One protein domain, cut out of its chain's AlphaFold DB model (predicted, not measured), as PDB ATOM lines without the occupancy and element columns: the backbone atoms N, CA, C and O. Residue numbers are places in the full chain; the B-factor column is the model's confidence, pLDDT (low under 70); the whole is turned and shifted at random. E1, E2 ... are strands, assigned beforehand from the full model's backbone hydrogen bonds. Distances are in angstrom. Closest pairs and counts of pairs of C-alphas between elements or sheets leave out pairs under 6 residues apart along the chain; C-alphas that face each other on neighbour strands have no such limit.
ATOM      1  N   ARG A  13      -3.986  29.795 -13.405       95.31
ATOM      2  CA  ARG A  13      -3.853  30.845 -12.384       95.31
ATOM      3  C   ARG A  13      -3.443  30.242 -11.049       95.31
ATOM      4  O   ARG A  13      -3.831  29.130 -10.720       95.31
ATOM      5  N   ILE A  14      -2.643  30.985 -10.293       96.44
ATOM      6  CA  ILE A  14      -2.234  30.583  -8.947       96.44
ATOM      7  C   ILE A  14      -3.396  30.880  -8.000       96.44
ATOM      8  O   ILE A  14      -3.877  32.011  -7.959       96.44
ATOM      9  N   ILE A  15      -3.829  29.868  -7.258       96.94
ATOM     10  CA  ILE A  15      -4.899  29.962  -6.256       96.94
ATOM     11  C   ILE A  15      -4.316  30.095  -4.858       96.94
ATOM     12  O   ILE A  15      -4.811  30.863  -4.037       96.94
ATOM     13  N   LYS A  16      -3.250  29.344  -4.584       96.00
ATOM     14  CA  LYS A  16      -2.587  29.344  -3.285       96.00
ATOM     15  C   LYS A  16      -1.093  29.138  -3.458       96.00
ATOM     16  O   LYS A  16      -0.658  28.362  -4.304       96.00
ATOM     17  N   ILE A  17      -0.336  29.824  -2.616       95.75
ATOM     18  CA  ILE A  17       1.097  29.629  -2.443       95.75
ATOM     19  C   ILE A  17       1.296  29.250  -0.980       95.75
ATOM     20  O   ILE A  17       0.815  29.961  -0.100       95.75
ATOM     21  N   LYS A  18       1.962  28.123  -0.730       95.00
ATOM     22  CA  LYS A  18       2.471  27.743   0.590       95.00
ATOM     23  C   LYS A  18       3.984  27.786   0.523       95.00
ATOM     24  O   LYS A  18       4.595  26.904  -0.083       95.00
ATOM     25  N   ASN A  19       4.578  28.817   1.103       94.25
ATOM     26  CA  ASN A  19       6.025  28.912   1.205       94.25
ATOM     27  C   ASN A  19       6.449  28.361   2.561       94.25
ATOM     28  O   ASN A  19       6.211  29.017   3.564       94.25
ATOM     29  N   ARG A  20       7.044  27.171   2.609       91.81
ATOM     30  CA  ARG A  20       7.561  26.615   3.865       91.81
ATOM     31  C   ARG A  20       9.043  26.889   4.070       91.81
ATOM     32  O   ARG A  20       9.582  26.422   5.055       91.81
ATOM     33  N   PHE A  21       9.714  27.579   3.147       89.94
ATOM     34  CA  PHE A  21      11.109  28.001   3.328       89.94
ATOM     35  C   PHE A  21      11.243  29.283   4.144       89.94
ATOM     36  O   PHE A  21      12.334  29.593   4.602       89.94
ATOM     37  N   ASP A  22      10.154  30.035   4.256       91.12
ATOM     38  CA  ASP A  22      10.090  31.261   5.034       91.12
ATOM     39  C   ASP A  22       9.728  30.922   6.480       91.12
ATOM     40  O   ASP A  22       8.679  30.324   6.733       91.12
ATOM     41  N   ASP A  23      10.611  31.292   7.404       87.94
ATOM     42  CA  ASP A  23      10.455  31.016   8.830       87.94
ATOM     43  C   ASP A  23       9.315  31.839   9.464       87.94
ATOM     44  O   ASP A  23       8.809  31.483  10.523       87.94
ATOM     45  N   GLU A  24       8.844  32.904   8.806       90.44
ATOM     46  CA  GLU A  24       7.668  33.672   9.244       90.44
ATOM     47  C   GLU A  24       6.356  33.146   8.635       90.44
ATOM     48  O   GLU A  24       5.261  33.649   8.915       90.44
ATOM     49  N   SER A  25       6.431  32.124   7.782       89.00
ATOM     50  CA  SER A  25       5.264  31.589   7.100       89.00
ATOM     51  C   SER A  25       4.353  30.818   8.043       89.00
ATOM     52  O   SER A  25       4.752  29.870   8.708       89.00
ATOM     53  N   ARG A  26       3.053  31.111   7.976       88.31
ATOM     54  CA  ARG A  26       2.021  30.293   8.637       88.31
ATOM     55  C   ARG A  26       1.949  28.847   8.133       88.31
ATOM     56  O   ARG A  26       1.271  28.028   8.743       88.31
ATOM     57  N   ASP A  27       2.527  28.567   6.962       87.62
ATOM     58  CA  ASP A  27       2.571  27.226   6.377       87.62
ATOM     59  C   ASP A  27       3.838  26.458   6.818       87.62
ATOM     60  O   ASP A  27       4.018  25.307   6.416       87.62
ATOM     61  N   LEU A  28       4.711  27.079   7.624       85.25
ATOM     62  CA  LEU A  28       5.897  26.455   8.199       85.25
ATOM     63  C   LEU A  28       5.509  25.306   9.134       85.25
ATOM     64  O   LEU A  28       4.690  25.452  10.039       85.25
ATOM     65  N   GLU A  29       6.148  24.158   8.937       81.12
ATOM     66  CA  GLU A  29       5.997  22.991   9.800       81.12
ATOM     67  C   GLU A  29       7.302  22.814  10.593       81.12
ATOM     68  O   GLU A  29       8.221  22.103  10.179       81.12
ATOM     69  N   GLU A  30       7.429  23.529  11.717       76.00
ATOM     70  CA  GLU A  30       8.652  23.522  12.539       76.00
ATOM     71  C   GLU A  30       8.994  22.118  13.052       76.00
ATOM     72  O   GLU A  30      10.139  21.685  12.953       76.00
ATOM     73  N   GLY A  31       7.988  21.378  13.532       72.94
ATOM     74  CA  GLY A  31       8.181  20.073  14.170       72.94
ATOM     75  C   GLY A  31       8.652  18.953  13.239       72.94
ATOM     76  O   GLY A  31       9.211  17.969  13.713       72.94
ATOM     77  N   THR A  32       8.454  19.084  11.925       74.00
ATOM     78  CA  THR A  32       8.852  18.056  10.948       74.00
ATOM     79  C   THR A  32      10.150  18.403  10.223       74.00
ATOM     80  O   THR A  32      10.699  17.553   9.525       74.00
ATOM     81  N   GLY A  33      10.632  19.648  10.333       76.88
ATOM     82  CA  GLY A  33      11.743  20.152   9.518       76.88
ATOM     83  C   GLY A  33      11.454  20.138   8.010       76.88
ATOM     84  O   GLY A  33      12.357  20.365   7.207       76.88
ATOM     85  N   PHE A  34      10.208  19.871   7.605       81.19
ATOM     86  CA  PHE A  34       9.811  19.769   6.208       81.19
ATOM     87  C   PHE A  34       9.782  21.156   5.563       81.19
ATOM     88  O   PHE A  34       9.270  22.122   6.139       81.19
ATOM     89  N   ARG A  35      10.353  21.266   4.360       87.25
ATOM     90  CA  ARG A  35      10.533  22.534   3.643       87.25
ATOM     91  C   ARG A  35      10.303  22.332   2.149       87.25
ATOM     92  O   ARG A  35      11.023  21.583   1.493       87.25
ATOM     93  N   ASN A  36       9.306  23.019   1.607       91.75
ATOM     94  CA  ASN A  36       9.038  23.101   0.178       91.75
ATOM     95  C   ASN A  36       8.277  24.396  -0.156       91.75
ATOM     96  O   ASN A  36       7.775  25.094   0.726       91.75
ATOM     97  N   LEU A  37       8.161  24.695  -1.446       94.38
ATOM     98  CA  LEU A  37       7.241  25.701  -1.967       94.38
ATOM     99  C   LEU A  37       6.142  24.968  -2.734       94.38
ATOM    100  O   LEU A  37       6.421  24.329  -3.744       94.38
ATOM    101  N   SER A  38       4.902  25.037  -2.257       95.44
ATOM    102  CA  SER A  38       3.751  24.442  -2.942       95.44
ATOM    103  C   SER A  38       2.912  25.519  -3.626       95.44
ATOM    104  O   SER A  38       2.515  26.507  -3.003       95.44
ATOM    105  N   LEU A  39       2.639  25.318  -4.913       96.69
ATOM    106  CA  LEU A  39       1.779  26.153  -5.739       96.69
ATOM    107  C   LEU A  39       0.517  25.364  -6.084       96.69
ATOM    108  O   LEU A  39       0.578  24.363  -6.793       96.69
ATOM    109  N   SER A  40      -0.638  25.829  -5.620       97.44
ATOM    110  CA  SER A  40      -1.928  25.329  -6.093       97.44
ATOM    111  C   SER A  40      -2.332  26.129  -7.326       97.44
ATOM    112  O   SER A  40      -2.607  27.330  -7.234       97.44
ATOM    113  N   LEU A  41      -2.338  25.471  -8.479       97.12
ATOM    114  CA  LEU A  41      -2.664  26.046  -9.777       97.12
ATOM    115  C   LEU A  41      -4.055  25.583 -10.189       97.12
ATOM    116  O   LEU A  41      -4.329  24.391 -10.168       97.12
ATOM    117  N   GLU A  42      -4.921  26.498 -10.601       97.44
ATOM    118  CA  GLU A  42      -6.136  26.126 -11.320       97.44
ATOM    119  C   GLU A  42      -5.831  26.102 -12.813       97.44
ATOM    120  O   GLU A  42      -5.298  27.078 -13.360       97.44
ATOM    121  N   VAL A  43      -6.165  24.989 -13.453       96.75
ATOM    122  CA  VAL A  43      -6.042  24.768 -14.893       96.75
ATOM    123  C   VAL A  43      -7.419  24.482 -15.471       96.75
ATOM    124  O   VAL A  43      -8.223  23.796 -14.842       96.75
ATOM    125  N   GLY A  44      -7.682  25.006 -16.663       96.31
ATOM    126  CA  GLY A  44      -8.869  24.671 -17.438       96.31
ATOM    127  C   GLY A  44      -8.474  23.743 -18.571       96.31
ATOM    128  O   GLY A  44      -7.451  23.974 -19.222       96.31
ATOM    129  N   TRP A  45      -9.256  22.704 -18.814       95.56
ATOM    130  CA  TRP A  45      -9.043  21.786 -19.922       95.56
ATOM    131  C   TRP A  45     -10.375  21.344 -20.522       95.56
ATOM    132  O   TRP A  45     -11.439  21.529 -19.938       95.56
ATOM    133  N   THR A  46     -10.296  20.808 -21.726       95.25
ATOM    134  CA  THR A  46     -11.404  20.173 -22.436       95.25
ATOM    135  C   THR A  46     -10.855  18.960 -23.178       95.25
ATOM    136  O   THR A  46      -9.639  18.859 -23.384       95.25
ATOM    137  N   SER A  47     -11.716  18.037 -23.575       92.62
ATOM    138  CA  SER A  47     -11.329  16.887 -24.386       92.62
ATOM    139  C   SER A  47     -12.254  16.709 -25.568       92.62
ATOM    140  O   SER A  47     -13.466  16.831 -25.433       92.62
ATOM    141  N   ASP A  48     -11.668  16.331 -26.693       88.75
ATOM    142  CA  ASP A  48     -12.392  15.702 -27.791       88.75
ATOM    143  C   ASP A  48     -12.304  14.166 -27.678       88.75
ATOM    144  O   ASP A  48     -11.740  13.628 -26.725       88.75
ATOM    145  N   GLU A  49     -12.841  13.433 -28.659       86.62
ATOM    146  CA  GLU A  49     -12.852  11.958 -28.676       86.62
ATOM    147  C   GLU A  49     -11.459  11.301 -28.570       86.62
ATOM    148  O   GLU A  49     -11.366  10.085 -28.392       86.62
ATOM    149  N   LYS A  50     -10.365  12.058 -28.733       85.31
ATOM    150  CA  LYS A  50      -9.006  11.508 -28.854       85.31
ATOM    151  C   LYS A  50      -7.978  12.171 -27.948       85.31
ATOM    152  O   LYS A  50      -6.947  11.554 -27.681       85.31
ATOM    153  N   THR A  51      -8.198  13.408 -27.513       90.06
ATOM    154  CA  THR A  51      -7.160  14.223 -26.879       90.06
ATOM    155  C   THR A  51      -7.707  15.220 -25.866       90.06
ATOM    156  O   THR A  51      -8.798  15.761 -26.027       90.06
ATOM    157  N   CYS A  52      -6.901  15.492 -24.834       90.81
ATOM    158  CA  CYS A  52      -7.151  16.546 -23.854       90.81
ATOM    159  C   CYS A  52      -6.313  17.784 -24.185       90.81
ATOM    160  O   CYS A  52      -5.112  17.678 -24.448       90.81
ATOM    161  N   HIS A  53      -6.927  18.960 -24.090       91.31
ATOM    162  CA  HIS A  53      -6.310  20.243 -24.409       91.31
ATOM    163  C   HIS A  53      -6.472  21.220 -23.252       91.31
ATOM    164  O   HIS A  53      -7.571  21.404 -22.729       91.31
ATOM    165  N   PHE A  54      -5.390  21.904 -22.880       94.06
ATOM    166  CA  PHE A  54      -5.478  23.012 -21.932       94.06
ATOM    167  C   PHE A  54      -6.119  24.235 -22.585       94.06
ATOM    168  O   PHE A  54      -5.731  24.662 -23.675       94.06
ATOM    169  N   VAL A  55      -7.059  24.846 -21.872       94.81
ATOM    170  CA  VAL A  55      -7.750  26.059 -22.297       94.81
ATOM    171  C   VAL A  55      -7.136  27.258 -21.572       94.81
ATOM    172  O   VAL A  55      -6.996  27.234 -20.348       94.81
ATOM    173  N   PRO A  56      -6.762  28.337 -22.282       96.00
ATOM    174  CA  PRO A  56      -6.256  29.548 -21.647       96.00
ATOM    175  C   PRO A  56      -7.253  30.182 -20.675       96.00
ATOM    176  O   PRO A  56      -8.442  30.265 -20.974       96.00
ATOM    177  N   VAL A  57      -6.751  30.748 -19.574       95.31
ATOM    178  CA  VAL A  57      -7.561  31.342 -18.491       95.31
ATOM    179  C   VAL A  57      -8.583  32.356 -19.013       95.31
ATOM    180  O   VAL A  57      -9.732  32.360 -18.590       95.31
ATOM    181  N   GLY A  58      -8.191  33.200 -19.975       94.44
ATOM    182  CA  GLY A  58      -9.074  34.228 -20.539       94.44
ATOM    183  C   GLY A  58     -10.254  33.699 -21.372       94.44
ATOM    184  O   GLY A  58     -11.131  34.487 -21.738       94.44
ATOM    185  N   ALA A  59     -10.267  32.401 -21.689       94.12
ATOM    186  CA  ALA A  59     -11.304  31.740 -22.478       94.12
ATOM    187  C   ALA A  59     -12.246  30.857 -21.641       94.12
ATOM    188  O   ALA A  59     -13.287  30.468 -22.156       94.12
ATOM    189  N   TRP A  60     -11.943  30.590 -20.363       94.50
ATOM    190  CA  TRP A  60     -12.719  29.651 -19.538       94.50
ATOM    191  C   TRP A  60     -14.209  29.985 -19.446       94.50
ATOM    192  O   TRP A  60     -15.031  29.086 -19.510       94.50
ATOM    193  N   GLU A  61     -14.565  31.266 -19.335       92.62
ATOM    194  CA  GLU A  61     -15.972  31.680 -19.202       92.62
ATOM    195  C   GLU A  61     -16.732  31.714 -20.542       92.62
ATOM    196  O   GLU A  61     -17.938  31.929 -20.561       92.62
ATOM    197  N   ARG A  62     -16.035  31.562 -21.677       90.50
ATOM    198  CA  ARG A  62     -16.625  31.624 -23.030       90.50
ATOM    199  C   ARG A  62     -16.714  30.264 -23.710       90.50
ATOM    200  O   ARG A  62     -17.283  30.168 -24.791       90.50
ATOM    201  N   THR A  63     -16.100  29.247 -23.125       87.44
ATOM    202  CA  THR A  63     -16.074  27.892 -23.659       87.44
ATOM    203  C   THR A  63     -16.921  27.029 -22.732       87.44
ATOM    204  O   THR A  63     -16.562  26.837 -21.575       87.44
ATOM    205  N   GLU A  64     -18.065  26.559 -23.231       83.62
ATOM    206  CA  GLU A  64     -19.102  25.896 -22.423       83.62
ATOM    207  C   GLU A  64     -18.624  24.577 -21.784       83.62
ATOM    208  O   GLU A  64     -19.094  24.211 -20.711       83.62
ATOM    209  N   GLU A  65     -17.640  23.908 -22.389       90.94
ATOM    210  CA  GLU A  65     -17.156  22.574 -21.997       90.94
ATOM    211  C   GLU A  65     -15.790  22.600 -21.279       90.94
ATOM    212  O   GLU A  65     -14.996  21.662 -21.389       90.94
ATOM    213  N   VAL A  66     -15.455  23.693 -20.581       95.62
ATOM    214  CA  VAL A  66     -14.197  23.772 -19.816       95.62
ATOM    215  C   VAL A  66     -14.371  23.186 -18.427       95.62
ATOM    216  O   VAL A  66     -15.011  23.779 -17.557       95.62
ATOM    217  N   GLU A  67     -13.676  22.084 -18.178       95.12
ATOM    218  CA  GLU A  67     -13.482  21.553 -16.838       95.12
ATOM    219  C   GLU A  67     -12.296  22.236 -16.153       95.12
ATOM    220  O   GLU A  67     -11.245  22.466 -16.755       95.12
ATOM    221  N   ARG A  68     -12.443  22.551 -14.861       95.38
ATOM    222  CA  ARG A  68     -11.410  23.227 -14.065       95.38
ATOM    223  C   ARG A  68     -10.927  22.317 -12.953       95.38
ATOM    224  O   ARG A  68     -11.731  21.751 -12.220       95.38
ATOM    225  N   HIS A  69      -9.615  22.195 -12.819       95.38
ATOM    226  CA  HIS A  69      -8.984  21.355 -11.810       95.38
ATOM    227  C   HIS A  69      -7.902  22.131 -11.071       95.38
ATOM    228  O   HIS A  69      -7.185  22.938 -11.663       95.38
ATOM    229  N   ILE A  70      -7.769  21.864  -9.771       96.06
ATOM    230  CA  ILE A  70      -6.646  22.359  -8.979       96.06
ATOM    231  C   ILE A  70      -5.552  21.295  -8.999       96.06
ATOM    232  O   ILE A  70      -5.761  20.170  -8.551       96.06
ATOM    233  N   VAL A  71      -4.380  21.671  -9.493       95.00
ATOM    234  CA  VAL A  71      -3.167  20.854  -9.496       95.00
ATOM    235  C   VAL A  71      -2.177  21.457  -8.508       95.00
ATOM    236  O   VAL A  71      -1.997  22.674  -8.460       95.00
ATOM    237  N   GLU A  72      -1.529  20.614  -7.709       95.69
ATOM    238  CA  GLU A  72      -0.462  21.047  -6.812       95.69
ATOM    239  C   GLU A  72       0.908  20.805  -7.454       95.69
ATOM    240  O   GLU A  72       1.236  19.685  -7.844       95.69
ATOM    241  N   VAL A  73       1.721  21.856  -7.538       94.19
ATOM    242  CA  VAL A  73       3.129  21.778  -7.937       94.19
ATOM    243  C   VAL A  73       3.984  22.043  -6.711       94.19
ATOM    244  O   VAL A  73       3.951  23.138  -6.152       94.19
ATOM    245  N   GLN A  74       4.765  21.046  -6.301       93.56
ATOM    246  CA  GLN A  74       5.686  21.176  -5.178       93.56
ATOM    247  C   GLN A  74       7.123  21.333  -5.670       93.56
ATOM    248  O   GLN A  74       7.658  20.474  -6.367       93.56
ATOM    249  N   ILE A  75       7.755  22.426  -5.266       92.69
ATOM    250  CA  ILE A  75       9.148  22.741  -5.551       92.69
ATOM    251  C   ILE A  75       9.958  22.418  -4.302       92.69
ATOM    252  O   ILE A  75       9.746  22.997  -3.233       92.69
ATOM    253  N   HIS A  76      10.897  21.493  -4.458       90.19
ATOM    254  CA  HIS A  76      11.784  21.042  -3.396       90.19
ATOM    255  C   HIS A  76      13.224  21.424  -3.725       90.19
ATOM    256  O   HIS A  76      13.654  21.324  -4.876       90.19
ATOM    257  N   LEU A  77      13.997  21.818  -2.711       89.25
ATOM    258  CA  LEU A  77      15.445  21.911  -2.863       89.25
ATOM    259  C   LEU A  77      16.015  20.497  -2.858       89.25
ATOM    260  O   LEU A  77      15.718  19.715  -1.957       89.25
TER     261      LEU A  77
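This is residues 13 to 77 of the 101 residues of the protein "Hypothetical protein" of Hanusia phi (UniProt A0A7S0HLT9). This is a long, narrow, strongly twisted ribbon of strands with no named helix: the long strand E2 runs along the middle, with E1 and E4 side by side with it on its two sides. Past the start of E1, the short strand E3 folds back on the last part of E2, while the long loop of residues 20 to 36 lies at the ribbon's other end. The printed part has 65 residues, with no named helix and four named strands, E1 to E4 along the chain; they form one branched sheet in which E2 has three antiparallel neighbours, E1 and E3 on one side of it and E4 on the other side. The class is all strand, though named strands hold 31 of the 65 residues, under half. The whole is a rod spanning 48 by 23 by 15 A, only just extended, close to loose, with a radius of gyration of the C-alphas of 16.2 A.

Start with E2, residues 37 to 47: find C-alpha 37 at (7.241, 25.701, -1.967) and go 30.4 A to C-alpha 47 at (-11.329, 16.887, -24.386). E4, residues 67 to 75, is 25.3 A long and ends at C-alpha 75, (9.148, 22.741, -5.551). E1, residues 13 to 19, begins at C-alpha 13, (-3.853, 30.845, -12.384), and is 16.9 A long. E3, residues 52 to 55, measures 9.7 A.

Look along E2, whose pairing is staggered: E1 lies beside its residues 37 to 42 and E3 beside 44 to 47, on one side of it, and E4 beside 37 to 45 on the other side. E1, E3 and E4 are edge strands. E2 and E4 are antiparallel at 150 degrees; the C-alphas of Ser 38 and Gln 74 face each other at 4.4 A, and N 41 and O 71 are within hydrogen-bond range at 2.8 A. E1 and E2, a hairpin, are antiparallel at 158 degrees; C-alphas 14 and 41 face each other at 4.6 A, and N 18 lies 2.8 A from O 38. E2 and E3, also a hairpin, are antiparallel at 112 degrees; C-alphas 47 and 52 face each other at 4.2 A, and N 53 lies 2.8 A from O 46. E1, E2 and E3 form a meander, each strand the antiparallel neighbour of the one before. E3 is apart from E1 and from E4.

Look for the two C-alphas farthest apart at Gly 31 and Glu 49, 48.4 A from each other. The links E1 to E2, 17 residues, and E3 to E4, 11 residues, are long; E2 to E3, 4 residues, is tight. The printed part has no cut. Its mean pLDDT is 91.3, and no printed residue is under 70.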